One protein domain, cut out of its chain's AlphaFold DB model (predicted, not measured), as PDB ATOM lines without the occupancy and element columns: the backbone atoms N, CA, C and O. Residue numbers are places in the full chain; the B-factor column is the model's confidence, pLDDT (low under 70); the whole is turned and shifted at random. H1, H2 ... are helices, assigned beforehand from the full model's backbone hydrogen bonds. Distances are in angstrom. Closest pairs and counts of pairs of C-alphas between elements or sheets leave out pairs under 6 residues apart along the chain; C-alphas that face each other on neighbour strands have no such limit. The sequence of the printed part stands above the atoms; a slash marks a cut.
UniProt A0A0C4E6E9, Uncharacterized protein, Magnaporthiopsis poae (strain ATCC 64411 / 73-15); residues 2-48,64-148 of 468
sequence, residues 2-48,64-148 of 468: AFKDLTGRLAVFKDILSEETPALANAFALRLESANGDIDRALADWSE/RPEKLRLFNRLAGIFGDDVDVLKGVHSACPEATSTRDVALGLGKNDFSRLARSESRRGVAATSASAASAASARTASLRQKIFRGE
ATOM      1  N   ALA A   2     -19.204 -49.288  37.628       33.28
ATOM      2  CA  ALA A   2     -18.028 -48.715  36.942       33.28
ATOM      3  C   ALA A   2     -18.149 -48.526  35.407       33.28
ATOM      4  O   ALA A   2     -17.625 -47.563  34.862       33.28
ATOM      5  N   PHE A   3     -18.891 -49.388  34.700       30.83
ATOM      6  CA  PHE A   3     -19.047 -49.289  33.235       30.83
ATOM      7  C   PHE A   3     -19.881 -48.086  32.754       30.83
ATOM      8  O   PHE A   3     -19.722 -47.663  31.612       30.83
ATOM      9  N   LYS A   4     -20.762 -47.536  33.607       43.03
ATOM     10  CA  LYS A   4     -21.615 -46.376  33.277       43.03
ATOM     11  C   LYS A   4     -20.844 -45.051  33.396       43.03
ATOM     12  O   LYS A   4     -21.062 -44.151  32.597       43.03
ATOM     13  N   ASP A   5     -19.915 -44.988  34.351       48.50
ATOM     14  CA  ASP A   5     -18.978 -43.869  34.559       48.50
ATOM     15  C   ASP A   5     -17.992 -43.745  33.384       48.50
ATOM     16  O   ASP A   5     -17.727 -42.658  32.876       48.50
ATOM     17  N   LEU A   6     -17.516 -44.889  32.870       49.78
ATOM     18  CA  LEU A   6     -16.658 -44.937  31.684       49.78
ATOM     19  C   LEU A   6     -17.331 -44.331  30.445       49.78
ATOM     20  O   LEU A   6     -16.669 -43.660  29.661       49.78
ATOM     21  N   THR A   7     -18.634 -44.567  30.250       54.56
ATOM     22  CA  THR A   7     -19.347 -44.130  29.036       54.56
ATOM     23  C   THR A   7     -19.505 -42.610  28.986       54.56
ATOM     24  O   THR A   7     -19.392 -42.028  27.908       54.56
ATOM     25  N   GLY A   8     -19.710 -41.965  30.143       58.50
ATOM     26  CA  GLY A   8     -19.769 -40.506  30.266       58.50
ATOM     27  C   GLY A   8     -18.424 -39.855  29.950       58.50
ATOM     28  O   GLY A   8     -18.343 -39.007  29.064       58.50
ATOM     29  N   ARG A   9     -17.345 -40.331  30.584       59.34
ATOM     30  CA  ARG A   9     -15.980 -39.832  30.335       59.34
ATOM     31  C   ARG A   9     -15.544 -40.008  28.889       59.34
ATOM     32  O   ARG A   9     -15.003 -39.082  28.297       59.34
ATOM     33  N   LEU A  10     -15.800 -41.171  28.297       59.75
ATOM     34  CA  LEU A  10     -15.399 -41.461  26.920       59.75
ATOM     35  C   LEU A  10     -16.173 -40.592  25.915       59.75
ATOM     36  O   LEU A  10     -15.586 -40.133  24.937       59.75
ATOM     37  N   ALA A  11     -17.446 -40.283  26.189       61.38
ATOM     38  CA  ALA A  11     -18.220 -39.318  25.408       61.38
ATOM     39  C   ALA A  11     -17.648 -37.897  25.523       61.38
ATOM     40  O   ALA A  11     -17.446 -37.256  24.497       61.38
ATOM     41  N   VAL A  12     -17.306 -37.442  26.735       63.69
ATOM     42  CA  VAL A  12     -16.653 -36.140  26.981       63.69
ATOM     43  C   VAL A  12     -15.343 -36.029  26.199       63.69
ATOM     44  O   VAL A  12     -15.129 -35.059  25.473       63.69
ATOM     45  N   PHE A  13     -14.476 -37.039  26.317       65.06
ATOM     46  CA  PHE A  13     -13.200 -37.077  25.609       65.06
ATOM     47  C   PHE A  13     -13.395 -37.097  24.099       65.06
ATOM     48  O   PHE A  13     -12.712 -36.362  23.396       65.06
ATOM     49  N   LYS A  14     -14.336 -37.895  23.587       65.00
ATOM     50  CA  LYS A  14     -14.626 -37.956  22.154       65.00
ATOM     51  C   LYS A  14     -15.127 -36.615  21.623       65.00
ATOM     52  O   LYS A  14     -14.676 -36.200  20.563       65.00
ATOM     53  N   ASP A  15     -15.997 -35.932  22.361       65.88
ATOM     54  CA  ASP A  15     -16.563 -34.647  21.952       65.88
ATOM     55  C   ASP A  15     -15.489 -33.546  21.928       65.88
ATOM     56  O   ASP A  15     -15.342 -32.854  20.925       65.88
ATOM     57  N   ILE A  16     -14.660 -33.457  22.976       63.19
ATOM     58  CA  ILE A  16     -13.548 -32.492  23.062       63.19
ATOM     59  C   ILE A  16     -12.460 -32.792  22.017       63.19
ATOM     60  O   ILE A  16     -11.989 -31.890  21.332       63.19
ATOM     61  N   LEU A  17     -12.070 -34.061  21.848       63.19
ATOM     62  CA  LEU A  17     -11.018 -34.449  20.900       63.19
ATOM     63  C   LEU A  17     -11.481 -34.367  19.438       63.19
ATOM     64  O   LEU A  17     -10.653 -34.152  18.551       63.19
ATOM     65  N   SER A  18     -12.784 -34.522  19.172       60.31
ATOM     66  CA  SER A  18     -13.345 -34.389  17.821       60.31
ATOM     67  C   SER A  18     -13.268 -32.964  17.267       60.31
ATOM     68  O   SER A  18     -13.175 -32.809  16.050       60.31
ATOM     69  N   GLU A  19     -13.241 -31.948  18.138       59.19
ATOM     70  CA  GLU A  19     -13.057 -30.542  17.755       59.19
ATOM     71  C   GLU A  19     -11.602 -30.234  17.349       59.19
ATOM     72  O   GLU A  19     -11.380 -29.400  16.473       59.19
ATOM     73  N   GLU A  20     -10.609 -30.929  17.924       57.81
ATOM     74  CA  GLU A  20      -9.186 -30.700  17.625       57.81
ATOM     75  C   GLU A  20      -8.662 -31.591  16.481       57.81
ATOM     76  O   GLU A  20      -8.087 -31.076  15.521       57.81
ATOM     77  N   THR A  21      -8.852 -32.921  16.544       63.81
ATOM     78  CA  THR A  21      -8.449 -33.869  15.479       63.81
ATOM     79  C   THR A  21      -9.243 -35.196  15.536       63.81
ATOM     80  O   THR A  21      -8.970 -36.058  16.376       63.81
ATOM     81  N   PRO A  22     -10.165 -35.469  14.590       63.28
ATOM     82  CA  PRO A  22     -11.031 -36.655  14.652       63.28
ATOM     83  C   PRO A  22     -10.276 -37.993  14.534       63.28
ATOM     84  O   PRO A  22     -10.724 -39.010  15.062       63.28
ATOM     85  N   ALA A  23      -9.110 -38.009  13.877       62.69
ATOM     86  CA  ALA A  23      -8.284 -39.210  13.728       62.69
ATOM     87  C   ALA A  23      -7.582 -39.623  15.039       62.69
ATOM     88  O   ALA A  23      -7.590 -40.799  15.403       62.69
ATOM     89  N   LEU A  24      -7.033 -38.654  15.780       63.91
ATOM     90  CA  LEU A  24      -6.402 -38.871  17.089       63.91
ATOM     91  C   LEU A  24      -7.441 -39.226  18.161       63.91
ATOM     92  O   LEU A  24      -7.187 -40.105  18.982       63.91
ATOM     93  N   ALA A  25      -8.628 -38.613  18.102       64.12
ATOM     94  CA  ALA A  25      -9.752 -38.926  18.984       64.12
ATOM     95  C   ALA A  25     -10.155 -40.410  18.907       64.12
ATOM     96  O   ALA A  25     -10.295 -41.078  19.931       64.12
ATOM     97  N   ASN A  26     -10.290 -40.943  17.688       66.38
ATOM     98  CA  ASN A  26     -10.665 -42.341  17.467       66.38
ATOM     99  C   ASN A  26      -9.551 -43.316  17.888       66.38
ATOM    100  O   ASN A  26      -9.841 -44.360  18.471       66.38
ATOM    101  N   ALA A  27      -8.280 -42.968  17.653       67.75
ATOM    102  CA  ALA A  27      -7.139 -43.774  18.094       67.75
ATOM    103  C   ALA A  27      -7.016 -43.828  19.631       67.75
ATOM    104  O   ALA A  27      -6.743 -44.892  20.191       67.75
ATOM    105  N   PHE A  28      -7.266 -42.708  20.324       69.44
ATOM    106  CA  PHE A  28      -7.301 -42.667  21.790       69.44
ATOM    107  C   PHE A  28      -8.481 -43.450  22.359       69.44
ATOM    108  O   PHE A  28      -8.287 -44.226  23.289       69.44
ATOM    109  N   ALA A  29      -9.677 -43.305  21.780       66.31
ATOM    110  CA  ALA A  29     -10.871 -44.023  22.221       66.31
ATOM    111  C   ALA A  29     -10.671 -45.549  22.194       66.31
ATOM    112  O   ALA A  29     -10.941 -46.215  23.190       66.31
ATOM    113  N   LEU A  30     -10.095 -46.087  21.112       70.31
ATOM    114  CA  LEU A  30      -9.774 -47.515  20.993       70.31
ATOM    115  C   LEU A  30      -8.754 -47.982  22.042       70.31
ATOM    116  O   LEU A  30      -8.891 -49.062  22.618       70.31
ATOM    117  N   ARG A  31      -7.733 -47.165  22.329       71.19
ATOM    118  CA  ARG A  31      -6.759 -47.471  23.387       71.19
ATOM    119  C   ARG A  31      -7.387 -47.424  24.773       71.19
ATOM    120  O   ARG A  31      -7.111 -48.303  25.585       71.19
ATOM    121  N   LEU A  32      -8.241 -46.444  25.035       70.19
ATOM    122  CA  LEU A  32      -8.933 -46.311  26.308       70.19
ATOM    123  C   LEU A  32      -9.881 -47.492  26.559       70.19
ATOM    124  O   LEU A  32      -9.910 -48.024  27.667       70.19
ATOM    125  N   GLU A  33     -10.581 -47.957  25.522       70.06
ATOM    126  CA  GLU A  33     -11.366 -49.197  25.560       70.06
ATOM    127  C   GLU A  33     -10.475 -50.412  25.856       70.06
ATOM    128  O   GLU A  33     -10.788 -51.197  26.751       70.06
ATOM    129  N   SER A  34      -9.315 -50.529  25.195       72.06
ATOM    130  CA  SER A  34      -8.353 -51.618  25.447       72.06
ATOM    131  C   SER A  34      -7.722 -51.584  26.849       72.06
ATOM    132  O   SER A  34      -7.304 -52.617  27.373       72.06
ATOM    133  N   ALA A  35      -7.678 -50.408  27.478       70.62
ATOM    134  CA  ALA A  35      -7.159 -50.189  28.823       70.62
ATOM    135  C   ALA A  35      -8.245 -50.291  29.912       70.62
ATOM    136  O   ALA A  35      -7.986 -49.925  31.058       70.62
ATOM    137  N   ASN A  36      -9.453 -50.774  29.586       67.25
ATOM    138  CA  ASN A  36     -10.604 -50.823  30.497       67.25
ATOM    139  C   ASN A  36     -10.951 -49.457  31.132       67.25
ATOM    140  O   ASN A  36     -11.424 -49.396  32.266       67.25
ATOM    141  N   GLY A  37     -10.722 -48.353  30.412       63.31
ATOM    142  CA  GLY A  37     -11.002 -46.990  30.879       63.31
ATOM    143  C   GLY A  37      -9.939 -46.368  31.783       63.31
ATOM    144  O   GLY A  37     -10.150 -45.259  32.273       63.31
ATOM    145  N   ASP A  38      -8.808 -47.040  31.999       68.44
ATOM    146  CA  ASP A  38      -7.676 -46.478  32.733       68.44
ATOM    147  C   ASP A  38      -6.821 -45.598  31.806       68.44
ATOM    148  O   ASP A  38      -6.122 -46.083  30.911       68.44
ATOM    149  N   ILE A  39      -6.893 -44.282  32.021       66.94
ATOM    150  CA  ILE A  39      -6.176 -43.288  31.214       66.94
ATOM    151  C   ILE A  39      -4.671 -43.321  31.478       66.94
ATOM    152  O   ILE A  39      -3.905 -43.117  30.540       66.94
ATOM    153  N   ASP A  40      -4.222 -43.623  32.697       66.94
ATOM    154  CA  ASP A  40      -2.788 -43.705  32.988       66.94
ATOM    155  C   ASP A  40      -2.171 -44.907  32.271       66.94
ATOM    156  O   ASP A  40      -1.097 -44.798  31.679       66.94
ATOM    157  N   ARG A  41      -2.911 -46.019  32.204       71.06
ATOM    158  CA  ARG A  41      -2.536 -47.190  31.404       71.06
ATOM    159  C   ARG A  41      -2.612 -46.929  29.897       71.06
ATOM    160  O   ARG A  41      -1.734 -47.376  29.165       71.06
ATOM    161  N   ALA A  42      -3.621 -46.195  29.427       70.31
ATOM    162  CA  ALA A  42      -3.757 -45.835  28.012       70.31
ATOM    163  C   ALA A  42      -2.676 -44.842  27.539       70.31
ATOM    164  O   ALA A  42      -2.314 -44.838  26.360       70.31
ATOM    165  N   LEU A  43      -2.163 -44.007  28.452       69.88
ATOM    166  CA  LEU A  43      -1.141 -42.992  28.184       69.88
ATOM    167  C   LEU A  43       0.296 -43.447  28.486       69.88
ATOM    168  O   LEU A  43       1.220 -42.721  28.123       69.88
ATOM    169  N   ALA A  44       0.507 -44.601  29.129       66.81
ATOM    170  CA  ALA A  44       1.840 -45.098  29.490       66.81
ATOM    171  C   ALA A  44       2.771 -45.271  28.270       66.81
ATOM    172  O   ALA A  44       3.936 -44.892  28.342       66.81
ATOM    173  N   ASP A  45       2.223 -45.732  27.136       61.44
ATOM    174  CA  ASP A  45       2.947 -45.990  25.875       61.44
ATOM    175  C   ASP A  45       2.460 -45.084  24.721       61.44
ATOM    176  O   ASP A  45       2.413 -45.471  23.542       61.44
ATOM    177  N   TRP A  46       1.992 -43.876  25.050       62.31
ATOM    178  CA  TRP A  46       1.511 -42.922  24.054       62.31
ATOM    179  C   TRP A  46       2.665 -42.148  23.410       62.31
ATOM    180  O   TRP A  46       3.131 -41.142  23.942       62.31
ATOM    181  N   SER A  47       3.082 -42.584  22.223       55.09
ATOM    182  CA  SER A  47       3.737 -41.739  21.224       55.09
ATOM    183  C   SER A  47       2.708 -41.323  20.170       55.09
ATOM    184  O   SER A  47       1.824 -42.110  19.818       55.09
ATOM    185  N   GLU A  48       2.776 -40.075  19.699       50.28
ATOM    186  CA  GLU A  48       1.917 -39.611  18.605       50.28
ATOM    187  C   GLU A  48       2.028 -40.588  17.419       50.28
ATOM    188  O   GLU A  48       3.146 -40.973  17.057       50.28
ATOM    189  N   ARG A  64      -0.803 -32.636  23.861       65.00
ATOM    190  CA  ARG A  64       0.184 -33.148  24.820       65.00
ATOM    191  C   ARG A  64      -0.499 -34.157  25.763       65.00
ATOM    192  O   ARG A  64      -1.570 -33.841  26.285       65.00
ATOM    193  N   PRO A  65       0.111 -35.323  26.059       69.81
ATOM    194  CA  PRO A  65      -0.425 -36.312  27.008       69.81
ATOM    195  C   PRO A  65      -0.824 -35.719  28.368       69.81
ATOM    196  O   PRO A  65      -1.765 -36.179  29.012       69.81
ATOM    197  N   GLU A  66      -0.142 -34.656  28.789       72.75
ATOM    198  CA  GLU A  66      -0.441 -33.885  30.000       72.75
ATOM    199  C   GLU A  66      -1.846 -33.265  29.980       72.75
ATOM    200  O   GLU A  66      -2.567 -33.354  30.970       72.75
ATOM    201  N   LYS A  67      -2.289 -32.737  28.832       75.25
ATOM    202  CA  LYS A  67      -3.620 -32.135  28.658       75.25
ATOM    203  C   LYS A  67      -4.730 -33.185  28.792       75.25
ATOM    204  O   LYS A  67      -5.760 -32.929  29.408       75.25
ATOM    205  N   LEU A  68      -4.505 -34.404  28.292       74.00
ATOM    206  CA  LEU A  68      -5.440 -35.525  28.465       74.00
ATOM    207  C   LEU A  68      -5.529 -35.981  29.928       74.00
ATOM    208  O   LEU A  68      -6.629 -36.218  30.434       74.00
ATOM    209  N   ARG A  69      -4.391 -36.043  30.636       77.50
ATOM    210  CA  ARG A  69      -4.367 -36.316  32.085       77.50
ATOM    211  C   ARG A  69      -5.106 -35.234  32.869       77.50
ATOM    212  O   ARG A  69      -5.866 -35.562  33.782       77.50
ATOM    213  N   LEU A  70      -4.927 -33.967  32.494       82.00
ATOM    214  CA  LEU A  70      -5.642 -32.837  33.079       82.00
ATOM    215  C   LEU A  70      -7.156 -32.990  32.911       82.00
ATOM    216  O   LEU A  70      -7.879 -32.965  33.907       82.00
ATOM    217  N   PHE A  71      -7.639 -33.215  31.688       77.69
ATOM    218  CA  PHE A  71      -9.068 -33.402  31.433       77.69
ATOM    219  C   PHE A  71      -9.659 -34.567  32.223       77.69
ATOM    220  O   PHE A  71     -10.757 -34.429  32.752       77.69
ATOM    221  N   ASN A  72      -8.930 -35.677  32.376       78.62
ATOM    222  CA  ASN A  72      -9.404 -36.807  33.175       78.62
ATOM    223  C   ASN A  72      -9.611 -36.417  34.641       78.62
ATOM    224  O   ASN A  72     -10.636 -36.727  35.248       78.62
ATOM    225  N   ARG A  73      -8.634 -35.705  35.213       82.12
ATOM    226  CA  ARG A  73      -8.712 -35.226  36.597       82.12
ATOM    227  C   ARG A  73      -9.852 -34.228  36.772       82.12
ATOM    228  O   ARG A  73     -10.619 -34.353  37.721       82.12
ATOM    229  N   LEU A  74     -10.003 -33.281  35.845       83.50
ATOM    230  CA  LEU A  74     -11.095 -32.308  35.874       83.50
ATOM    231  C   LEU A  74     -12.464 -32.978  35.716       83.50
ATOM    232  O   LEU A  74     -13.397 -32.594  36.415       83.50
ATOM    233  N   ALA A  75     -12.591 -33.996  34.863       80.88
ATOM    234  CA  ALA A  75     -13.822 -34.771  34.717       80.88
ATOM    235  C   ALA A  75     -14.197 -35.464  36.036       80.88
ATOM    236  O   ALA A  75     -15.327 -35.323  36.506       80.88
ATOM    237  N   GLY A  76     -13.216 -36.068  36.720       80.62
ATOM    238  CA  GLY A  76     -13.398 -36.611  38.068       80.62
ATOM    239  C   GLY A  76     -13.815 -35.565  39.115       80.62
ATOM    240  O   GLY A  76     -14.650 -35.856  39.969       80.62
ATOM    241  N   ILE A  77     -13.284 -34.339  39.041       84.31
ATOM    242  CA  ILE A  77     -13.630 -33.238  39.959       84.31
ATOM    243  C   ILE A  77     -15.044 -32.708  39.685       84.31
ATOM    244  O   ILE A  77     -15.815 -32.458  40.616       84.31
ATOM    245  N   PHE A  78     -15.397 -32.518  38.414       83.81
ATOM    246  CA  PHE A  78     -16.650 -31.882  38.021       83.81
ATOM    247  C   PHE A  78     -17.827 -32.842  37.866       83.81
ATOM    248  O   PHE A  78     -18.966 -32.378  37.939       83.81
ATOM    249  N   GLY A  79     -17.586 -34.152  37.808       77.75
ATOM    250  CA  GLY A  79     -18.623 -35.167  37.612       77.75
ATOM    251  C   GLY A  79     -19.007 -35.324  36.143       77.75
ATOM    252  O   GLY A  79     -20.191 -35.406  35.837       77.75
ATOM    253  N   ASP A  80     -18.007 -35.316  35.257       73.38
ATOM    254  CA  ASP A  80     -18.126 -35.573  33.813       73.38
ATOM    255  C   ASP A  80     -19.021 -34.582  33.027       73.38
ATOM    256  O   ASP A  80     -19.543 -34.896  31.958       73.38
ATOM    257  N   ASP A  81     -19.169 -33.352  33.528       76.94
ATOM    258  CA  ASP A  81     -19.891 -32.260  32.859       76.94
ATOM    259  C   ASP A  81     -19.082 -31.703  31.667       76.94
ATOM    260  O   ASP A  81     -18.101 -30.969  31.834       76.94
ATOM    261  N   VAL A  82     -19.496 -32.067  30.448       75.25
ATOM    262  CA  VAL A  82     -18.827 -31.698  29.186       75.25
ATOM    263  C   VAL A  82     -18.798 -30.184  28.978       75.25
ATOM    264  O   VAL A  82     -17.778 -29.644  28.547       75.25
ATOM    265  N   ASP A  83     -19.898 -29.489  29.273       77.25
ATOM    266  CA  ASP A  83     -20.030 -28.056  29.000       77.25
ATOM    267  C   ASP A  83     -19.100 -27.249  29.916       77.25
ATOM    268  O   ASP A  83     -18.458 -26.289  29.475       77.25
ATOM    269  N   VAL A  84     -18.969 -27.674  31.178       81.62
ATOM    270  CA  VAL A  84     -17.999 -27.094  32.115       81.62
ATOM    271  C   VAL A  84     -16.572 -27.357  31.647       81.62
ATOM    272  O   VAL A  84     -15.771 -26.427  31.640       81.62
ATOM    273  N   LEU A  85     -16.243 -28.572  31.203       80.69
ATOM    274  CA  LEU A  85     -14.887 -28.906  30.749       80.69
ATOM    275  C   LEU A  85     -14.480 -28.151  29.476       80.69
ATOM    276  O   LEU A  85     -13.363 -27.635  29.411       80.69
ATOM    277  N   LYS A  86     -15.389 -28.011  28.501       77.88
ATOM    278  CA  LYS A  86     -15.167 -27.172  27.310       77.88
ATOM    279  C   LYS A  86     -14.981 -25.708  27.694       77.88
ATOM    280  O   LYS A  86     -14.063 -25.045  27.214       77.88
ATOM    281  N   GLY A  87     -15.812 -25.210  28.607       80.75
ATOM    282  CA  GLY A  87     -15.695 -23.847  29.105       80.75
ATOM    283  C   GLY A  87     -14.375 -23.594  29.845       80.75
ATOM    284  O   GLY A  87     -13.725 -22.581  29.591       80.75
ATOM    285  N   VAL A  88     -13.926 -24.529  30.688       83.50
ATOM    286  CA  VAL A  88     -12.617 -24.468  31.361       83.50
ATOM    287  C   VAL A  88     -11.484 -24.454  30.338       83.50
ATOM    288  O   VAL A  88     -10.585 -23.625  30.443       83.50
ATOM    289  N   HIS A  89     -11.552 -25.307  29.311       81.19
ATOM    290  CA  HIS A  89     -10.542 -25.320  28.260       81.19
ATOM    291  C   HIS A  89     -10.476 -23.994  27.492       81.19
ATOM    292  O   HIS A  89      -9.389 -23.476  27.248       81.19
ATOM    293  N   SER A  90     -11.634 -23.410  27.169       80.88
ATOM    294  CA  SER A  90     -11.701 -22.113  26.486       80.88
ATOM    295  C   SER A  90     -11.165 -20.953  27.334       80.88
ATOM    296  O   SER A  90     -10.621 -19.996  26.791       80.88
ATOM    297  N   ALA A  91     -11.302 -21.037  28.661       81.88
ATOM    298  CA  ALA A  91     -10.832 -20.014  29.589       81.88
ATOM    299  C   ALA A  91      -9.326 -20.128  29.882       81.88
ATOM    300  O   ALA A  91      -8.664 -19.113  30.086       81.88
ATOM    301  N   CYS A  92      -8.776 -21.347  29.883       81.38
ATOM    302  CA  CYS A  92      -7.366 -21.616  30.161       81.38
ATOM    303  C   CYS A  92      -6.770 -22.566  29.101       81.38
ATOM    304  O   CYS A  92      -6.600 -23.758  29.372       81.38
ATOM    305  N   PRO A  93      -6.442 -22.068  27.892       76.25
ATOM    306  CA  PRO A  93      -5.973 -22.916  26.792       76.25
ATOM    307  C   PRO A  93      -4.586 -23.532  27.040       76.25
ATOM    308  O   PRO A  93      -4.334 -24.648  26.591       76.25
ATOM    309  N   GLU A  94      -3.724 -22.838  27.790       78.75
ATOM    310  CA  GLU A  94      -2.332 -23.233  28.077       78.75
ATOM    311  C   GLU A  94      -2.171 -24.073  29.360       78.75
ATOM    312  O   GLU A  94      -1.055 -24.448  29.714       78.75
ATOM    313  N   ALA A  95      -3.255 -24.361  30.088       79.56
ATOM    314  CA  ALA A  95      -3.167 -25.096  31.350       79.56
ATOM    315  C   ALA A  95      -2.770 -26.564  31.124       79.56
ATOM    316  O   ALA A  95      -3.414 -27.281  30.351       79.56
ATOM    317  N   THR A  96      -1.742 -27.031  31.839       79.00
ATOM    318  CA  THR A  96      -1.281 -28.432  31.799       79.00
ATOM    319  C   THR A  96      -1.549 -29.171  33.110       79.00
ATOM    320  O   THR A  96      -1.618 -30.402  33.116       79.00
ATOM    321  N   SER A  97      -1.779 -28.441  34.208       84.38
ATOM    322  CA  SER A  97      -2.084 -28.986  35.532       84.38
ATOM    323  C   SER A  97      -3.420 -28.490  36.101       84.38
ATOM    324  O   SER A  97      -3.931 -27.428  35.744       84.38
ATOM    325  N   THR A  98      -3.989 -29.254  37.043       84.44
ATOM    326  CA  THR A  98      -5.190 -28.873  37.812       84.44
ATOM    327  C   THR A  98      -4.956 -27.595  38.609       84.44
ATOM    328  O   THR A  98      -5.868 -26.781  38.761       84.44
ATOM    329  N   ARG A  99      -3.710 -27.388  39.051       86.81
ATOM    330  CA  ARG A  99      -3.248 -26.162  39.703       86.81
ATOM    331  C   ARG A  99      -3.375 -24.936  38.797       86.81
ATOM    332  O   ARG A  99      -3.895 -23.921  39.248       86.81
ATOM    333  N   ASP A 100      -2.962 -25.030  37.536       86.00
ATOM    334  CA  ASP A 100      -2.996 -23.897  36.595       86.00
ATOM    335  C   ASP A 100      -4.435 -23.455  36.321       86.00
ATOM    336  O   ASP A 100      -4.735 -22.265  36.263       86.00
ATOM    337  N   VAL A 101      -5.348 -24.425  36.235       86.19
ATOM    338  CA  VAL A 101      -6.787 -24.172  36.106       86.19
ATOM    339  C   VAL A 101      -7.336 -23.447  37.339       86.19
ATOM    340  O   VAL A 101      -8.106 -22.498  37.201       86.19
ATOM    341  N   ALA A 102      -6.930 -23.856  38.544       87.50
ATOM    342  CA  ALA A 102      -7.343 -23.198  39.784       87.50
ATOM    343  C   ALA A 102      -6.759 -21.779  39.937       87.50
ATOM    344  O   ALA A 102      -7.430 -20.908  40.487       87.50
ATOM    345  N   LEU A 103      -5.549 -21.529  39.421       87.69
ATOM    346  CA  LEU A 103      -4.934 -20.197  39.371       87.69
ATOM    347  C   LEU A 103      -5.571 -19.292  38.307       87.69
ATOM    348  O   LEU A 103      -5.651 -18.085  38.501       87.69
ATOM    349  N   GLY A 104      -6.019 -19.854  37.182       85.06
ATOM    350  CA  GLY A 104      -6.592 -19.086  36.075       85.06
ATOM    351  C   GLY A 104      -8.051 -18.674  36.288       85.06
ATOM    352  O   GLY A 104      -8.444 -17.572  35.907       85.06
ATOM    353  N   LEU A 105      -8.863 -19.526  36.919       86.50
ATOM    354  CA  LEU A 105     -10.312 -19.321  37.010       86.50
ATOM    355  C   LEU A 105     -10.717 -18.533  38.259       86.50
ATOM    356  O   LEU A 105     -10.642 -19.029  39.382       86.50
ATOM    357  N   GLY A 106     -11.216 -17.312  38.058       85.19
ATOM    358  CA  GLY A 106     -11.806 -16.502  39.125       85.19
ATOM    359  C   GLY A 106     -13.293 -16.806  39.350       85.19
ATOM    360  O   GLY A 106     -13.943 -17.538  38.594       85.19
ATOM    361  N   LYS A 107     -13.898 -16.178  40.366       85.31
ATOM    362  CA  LYS A 107     -15.341 -16.318  40.665       85.31
ATOM    363  C   LYS A 107     -16.240 -15.947  39.478       85.31
ATOM    364  O   LYS A 107     -17.259 -16.598  39.232       85.31
ATOM    365  N   ASN A 108     -15.845 -14.931  38.712       85.94
ATOM    366  CA  ASN A 108     -16.579 -14.482  37.531       85.94
ATOM    367  C   ASN A 108     -16.587 -15.533  36.417       85.94
ATOM    368  O   ASN A 108     -17.623 -15.710  35.771       85.94
ATOM    369  N   ASP A 109     -15.495 -16.271  36.235       86.38
ATOM    370  CA  ASP A 109     -15.386 -17.309  35.209       86.38
ATOM    371  C   ASP A 109     -16.286 -18.493  35.556       86.38
ATOM    372  O   ASP A 109     -17.114 -18.901  34.739       86.38
ATOM    373  N   PHE A 110     -16.282 -18.938  36.817       85.75
ATOM    374  CA  PHE A 110     -17.235 -19.948  37.292       85.75
ATOM    375  C   PHE A 110     -18.697 -19.501  37.179       85.75
ATOM    376  O   PHE A 110     -19.581 -20.327  36.944       85.75
ATOM    377  N   SER A 111     -18.980 -18.201  37.299       85.69
ATOM    378  CA  SER A 111     -20.326 -17.665  37.057       85.69
ATOM    379  C   SER A 111     -20.738 -17.717  35.581       85.69
ATOM    380  O   SER A 111     -21.925 -17.816  35.274       85.69
ATOM    381  N   ARG A 112     -19.781 -17.656  34.645       85.88
ATOM    382  CA  ARG A 112     -20.040 -17.826  33.206       85.88
ATOM    383  C   ARG A 112     -20.261 -19.299  32.873       85.88
ATOM    384  O   ARG A 112     -21.246 -19.610  32.206       85.88
ATOM    385  N   LEU A 113     -19.428 -20.183  33.423       84.25
ATOM    386  CA  LEU A 113     -19.553 -21.639  33.283       84.25
ATOM    387  C   LEU A 113     -20.872 -22.168  33.858       84.25
ATOM    388  O   LEU A 113     -21.516 -23.018  33.261       84.25
ATOM    389  N   ALA A 114     -21.337 -21.625  34.983       84.00
ATOM    390  CA  ALA A 114     -22.619 -22.032  35.556       84.00
ATOM    391  C   ALA A 114     -23.833 -21.602  34.707       84.00
ATOM    392  O   ALA A 114     -24.879 -22.251  34.746       84.00
ATOM    393  N   ARG A 115     -23.715 -20.505  33.941       79.44
ATOM    394  CA  ARG A 115     -24.802 -19.958  33.110       79.44
ATOM    395  C   ARG A 115     -24.916 -20.621  31.737       79.44
ATOM    396  O   ARG A 115     -25.994 -20.539  31.149       79.44
ATOM    397  N   SER A 116     -23.852 -21.231  31.208       69.62
ATOM    398  CA  SER A 116     -23.876 -21.856  29.875       69.62
ATOM    399  C   SER A 116     -24.860 -23.028  29.808       69.62
ATOM    400  O   SER A 116     -25.611 -23.125  28.840       69.62
ATOM    401  N   GLU A 117     -24.951 -23.844  30.860       60.94
ATOM    402  CA  GLU A 117     -25.866 -24.993  30.888       60.94
ATOM    403  C   GLU A 117     -27.304 -24.610  31.297       60.94
ATOM    404  O   GLU A 117     -28.269 -25.173  30.783       60.94
ATOM    405  N   SER A 118     -27.493 -23.577  32.135       55.50
ATOM    406  CA  SER A 118     -28.841 -23.104  32.516       55.50
ATOM    407  C   SER A 118     -29.666 -22.607  31.318       55.50
ATOM    408  O   SER A 118     -30.885 -22.520  31.416       55.50
ATOM    409  N   ARG A 119     -29.027 -22.302  30.179       53.59
ATOM    410  CA  ARG A 119     -29.712 -21.974  28.917       53.59
ATOM    411  C   ARG A 119     -30.324 -23.199  28.220       53.59
ATOM    412  O   ARG A 119     -31.174 -23.012  27.356       53.59
ATOM    413  N   ARG A 120     -29.908 -24.425  28.569       51.81
ATOM    414  CA  ARG A 120     -30.419 -25.688  27.999       51.81
ATOM    415  C   ARG A 120     -31.549 -26.313  28.828       51.81
ATOM    416  O   ARG A 120     -32.379 -27.020  28.265       51.81
ATOM    417  N   GLY A 121     -31.611 -26.046  30.134       47.75
ATOM    418  CA  GLY A 121     -32.604 -26.620  31.047       47.75
ATOM    419  C   GLY A 121     -33.692 -25.635  31.483       47.75
ATOM    420  O   GLY A 121     -33.484 -24.898  32.434       47.75
ATOM    421  N   VAL A 122     -34.863 -25.723  30.840       42.16
ATOM    422  CA  VAL A 122     -36.193 -25.238  31.281       42.16
ATOM    423  C   VAL A 122     -36.371 -23.720  31.479       42.16
ATOM    424  O   VAL A 122     -35.567 -23.015  32.076       42.16
ATOM    425  N   ALA A 123     -37.520 -23.231  31.002       42.06
ATOM    426  CA  ALA A 123     -38.072 -21.899  31.231       42.06
ATOM    427  C   ALA A 123     -38.327 -21.628  32.730       42.06
ATOM    428  O   ALA A 123     -39.455 -21.710  33.210       42.06
ATOM    429  N   ALA A 124     -37.274 -21.326  33.484       46.06
ATOM    430  CA  ALA A 124     -37.375 -20.800  34.838       46.06
ATOM    431  C   ALA A 124     -37.507 -19.270  34.794       46.06
ATOM    432  O   ALA A 124     -36.894 -18.596  33.963       46.06
ATOM    433  N   THR A 125     -38.299 -18.702  35.704       55.09
ATOM    434  CA  THR A 125     -38.358 -17.251  35.918       55.09
ATOM    435  C   THR A 125     -36.953 -16.700  36.200       55.09
ATOM    436  O   THR A 125     -36.125 -17.361  36.833       55.09
ATOM    437  N   SER A 126     -36.662 -15.481  35.737       61.41
ATOM    438  CA  SER A 126     -35.309 -14.894  35.761       61.41
ATOM    439  C   SER A 126     -34.645 -14.895  37.148       61.41
ATOM    440  O   SER A 126     -33.435 -15.098  37.248       61.41
ATOM    441  N   ALA A 127     -35.426 -14.739  38.223       60.91
ATOM    442  CA  ALA A 127     -34.939 -14.774  39.604       60.91
ATOM    443  C   ALA A 127     -34.547 -16.188  40.082       60.91
ATOM    444  O   ALA A 127     -33.524 -16.354  40.747       60.91
ATOM    445  N   SER A 128     -35.315 -17.219  39.709       66.44
ATOM    446  CA  SER A 128     -35.014 -18.617  40.053       66.44
ATOM    447  C   SER A 128     -33.772 -19.115  39.305       66.44
ATOM    448  O   SER A 128     -32.892 -19.729  39.909       66.44
ATOM    449  N   ALA A 129     -33.637 -18.748  38.027       65.88
ATOM    450  CA  ALA A 129     -32.457 -19.064  37.222       65.88
ATOM    451  C   ALA A 129     -31.174 -18.409  37.772       65.88
ATOM    452  O   ALA A 129     -30.112 -19.032  37.787       65.88
ATOM    453  N   ALA A 130     -31.256 -17.169  38.272       69.62
ATOM    454  CA  ALA A 130     -30.115 -16.477  38.873       69.62
ATOM    455  C   ALA A 130     -29.654 -17.127  40.192       69.62
ATOM    456  O   ALA A 130     -28.452 -17.310  40.399       69.62
ATOM    457  N   SER A 131     -30.597 -17.518  41.056       74.75
ATOM    458  CA  SER A 131     -30.304 -18.239  42.302       74.75
ATOM    459  C   SER A 131     -29.679 -19.615  42.030       74.75
ATOM    460  O   SER A 131     -28.637 -19.942  42.602       74.75
ATOM    461  N   ALA A 132     -30.233 -20.376  41.079       77.56
ATOM    462  CA  ALA A 132     -29.697 -21.674  40.669       77.56
ATOM    463  C   ALA A 132     -28.281 -21.564  40.075       77.56
ATOM    464  O   ALA A 132     -27.399 -22.358  40.411       77.56
ATOM    465  N   ALA A 133     -28.027 -20.543  39.247       80.88
ATOM    466  CA  ALA A 133     -26.695 -20.278  38.706       80.88
ATOM    467  C   ALA A 133     -25.682 -19.958  39.818       80.88
ATOM    468  O   ALA A 133     -24.576 -20.493  39.799       80.88
ATOM    469  N   SER A 134     -26.063 -19.151  40.815       80.69
ATOM    470  CA  SER A 134     -25.201 -18.829  41.961       80.69
ATOM    471  C   SER A 134     -24.871 -20.062  42.807       80.69
ATOM    472  O   SER A 134     -23.707 -20.280  43.152       80.69
ATOM    473  N   ALA A 135     -25.866 -20.905  43.105       83.44
ATOM    474  CA  ALA A 135     -25.661 -22.151  43.847       83.44
ATOM    475  C   ALA A 135     -24.720 -23.111  43.098       83.44
ATOM    476  O   ALA A 135     -23.821 -23.715  43.691       83.44
ATOM    477  N   ARG A 136     -24.858 -23.201  41.770       85.56
ATOM    478  CA  ARG A 136     -23.948 -23.991  40.937       85.56
ATOM    479  C   ARG A 136     -22.537 -23.417  40.907       85.56
ATOM    480  O   ARG A 136     -21.587 -24.183  41.024       85.56
ATOM    481  N   THR A 137     -22.379 -22.100  40.780       86.62
ATOM    482  CA  THR A 137     -21.065 -21.447  40.867       86.62
ATOM    483  C   THR A 137     -20.368 -21.800  42.177       86.62
ATOM    484  O   THR A 137     -19.206 -22.205  42.147       86.62
ATOM    485  N   ALA A 138     -21.079 -21.732  43.307       87.50
ATOM    486  CA  ALA A 138     -20.540 -22.131  44.605       87.50
ATOM    487  C   ALA A 138     -20.122 -23.614  44.621       87.50
ATOM    488  O   ALA A 138     -19.020 -23.934  45.062       87.50
ATOM    489  N   SER A 139     -20.944 -24.514  44.066       88.12
ATOM    490  CA  SER A 139     -20.624 -25.948  43.972       88.12
ATOM    491  C   SER A 139     -19.386 -26.234  43.110       88.12
ATOM    492  O   SER A 139     -18.509 -26.992  43.525       88.12
ATOM    493  N   LEU A 140     -19.269 -25.605  41.934       88.94
ATOM    494  CA  LEU A 140     -18.113 -25.767  41.041       88.94
ATOM    495  C   LEU A 140     -16.823 -25.260  41.697       88.94
ATOM    496  O   LEU A 140     -15.807 -25.955  41.674       88.94
ATOM    497  N   ARG A 141     -16.881 -24.090  42.348       90.88
ATOM    498  CA  ARG A 141     -15.751 -23.550  43.116       90.88
ATOM    499  C   ARG A 141     -15.363 -24.467  44.270       90.88
ATOM    500  O   ARG A 141     -14.181 -24.711  44.481       90.88
ATOM    501  N   GLN A 142     -16.342 -25.019  44.986       90.31
ATOM    502  CA  GLN A 142     -16.096 -25.956  46.079       90.31
ATOM    503  C   GLN A 142     -15.413 -27.244  45.596       90.31
ATOM    504  O   GLN A 142     -14.518 -27.756  46.268       90.31
ATOM    505  N   LYS A 143     -15.813 -27.770  44.432       90.38
ATOM    506  CA  LYS A 143     -15.210 -28.967  43.827       90.38
ATOM    507  C   LYS A 143     -13.730 -28.751  43.503       90.38
ATOM    508  O   LYS A 143     -12.910 -29.565  43.924       90.38
ATOM    509  N   ILE A 144     -13.378 -27.643  42.843       90.56
ATOM    510  CA  ILE A 144     -11.968 -27.305  42.585       90.56
ATOM    511  C   ILE A 144     -11.206 -27.054  43.884       90.56
ATOM    512  O   ILE A 144     -10.111 -27.584  44.041       90.56
ATOM    513  N   PHE A 145     -11.791 -26.329  44.839       91.75
ATOM    514  CA  PHE A 145     -11.136 -26.030  46.114       91.75
ATOM    515  C   PHE A 145     -10.749 -27.294  46.896       91.75
ATOM    516  O   PHE A 145      -9.707 -27.326  47.544       91.75
ATOM    517  N   ARG A 146     -11.553 -28.363  46.821       88.88
ATOM    518  CA  ARG A 146     -11.223 -29.658  47.441       88.88
ATOM    519  C   ARG A 146     -10.057 -30.376  46.760       88.88
ATOM    520  O   ARG A 146      -9.361 -31.129  47.433       88.88
ATOM    521  N   GLY A 147      -9.880 -30.181  45.453       87.50
ATOM    522  CA  GLY A 147      -8.767 -30.756  44.696       87.50
ATOM    523  C   GLY A 147      -7.476 -29.956  44.863       87.50
ATOM    524  O   GLY A 147      -6.443 -30.529  45.186       87.50
ATOM    525  N   GLU A 148      -7.554 -28.635  44.689       90.50
ATOM    526  CA  GLU A 148      -6.412 -27.711  44.671       90.50
ATOM    527  C   GLU A 148      -6.656 -26.507  45.608       90.50
ATOM    528  O   GLU A 148      -6.929 -25.384  45.158       90.50
TER     529      GLU A 148
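What this domain is: This is residues 2 to 48 and 64 to 148 of the 468 residues of an uncharacterized protein of Magnaporthiopsis poae (strain ATCC 64411 / 73-15) (UniProt A0A0C4E6E9). A long helix, H8, crosses H7 as an X at one end of an elongated body; H5 and H4 lie near its middle with the short H6 beside H4, and a helical hairpin of H1 and H2 with the small H3 makes the other end. The helices mostly cross one another rather than lying side by side. The printed part has 132 residues with eight named helices, H1 to H8 in chain order, and no named strand; the class is all helix. It is compact, with a radius of gyration of the C-alphas of 15.8 A, and spans 50 by 30 by 27 A.

How they stand to each other: H8, residues 126 to 147, touches H7, residues 107 to 118, at a steep tilt of 58 degrees, opposite ways; their closest C-alphas, of Ser 111 and Thr 137, are 5.4 A apart. H7 touches H5, residues 82 to 91, opposite ways at 36 degrees, only just steep, with Val 84 and Leu 113 closest at 5.8 A between C-alphas. With residues 140 to 147 alone, H8 touches H4, residues 65 to 78, its closest C-alphas being those of Ile 77 and Lys 143, 6.0 A apart. H4 is the hub and touches four helices. It touches H5 at a steep tilt of 55 degrees, with the C-alphas of Ala 75 and Leu 85 closest at 7.2 A. It only just touches H6, residues 98 to 104, with 3 pairs of C-alphas within 8 A, the closest those of Leu 70 and Thr 98 at 6.2 A. H3, residues 39 to 43, touches H4 at Leu 43 and Pro 65, the closest C-alphas, 6.8 A apart. H3 also touches H2, residues 22 to 34, with the C-alphas of Leu 32 and Ala 42 closest at 5.5 A. H2 and H1, residues 2 to 20, form a hairpin at a shallow tilt of 19 degrees, with the C-alphas of Leu 17 and Ala 25 closest at 5.0 A. H1 and H8 are apart. Every O i to N i+4 pair is within hydrogen-bond range in H2, H3, H4, H5, H6 and H8, against 11 of 15 in H1 and 6 of 8 in H7.

Where its parts are: H8 is 32.2 A long from first to last C-alpha and ends at C-alpha 147, (-8.767, -30.756, 44.696). H1 begins at C-alpha 2, (-18.028, -48.715, 36.942), and is 27.9 A long. H4 measures 20.1 A, H2 18.6 A, H7 17.2 A and H5 14.2 A; H6 and H3 are shorter.

The domain as a whole: The C-alphas farthest apart, of Asp 45 and Thr 125, are 51.3 A apart. Residues 49 to 63 are not printed, and C-alphas 48 and 64 are 9.1 A apart across the cut. Of the links that are printed whole, none is long. Mean pLDDT of the printed part is 72.2; 56 residues are under 70, among them 2 to 29 and 116 to 130.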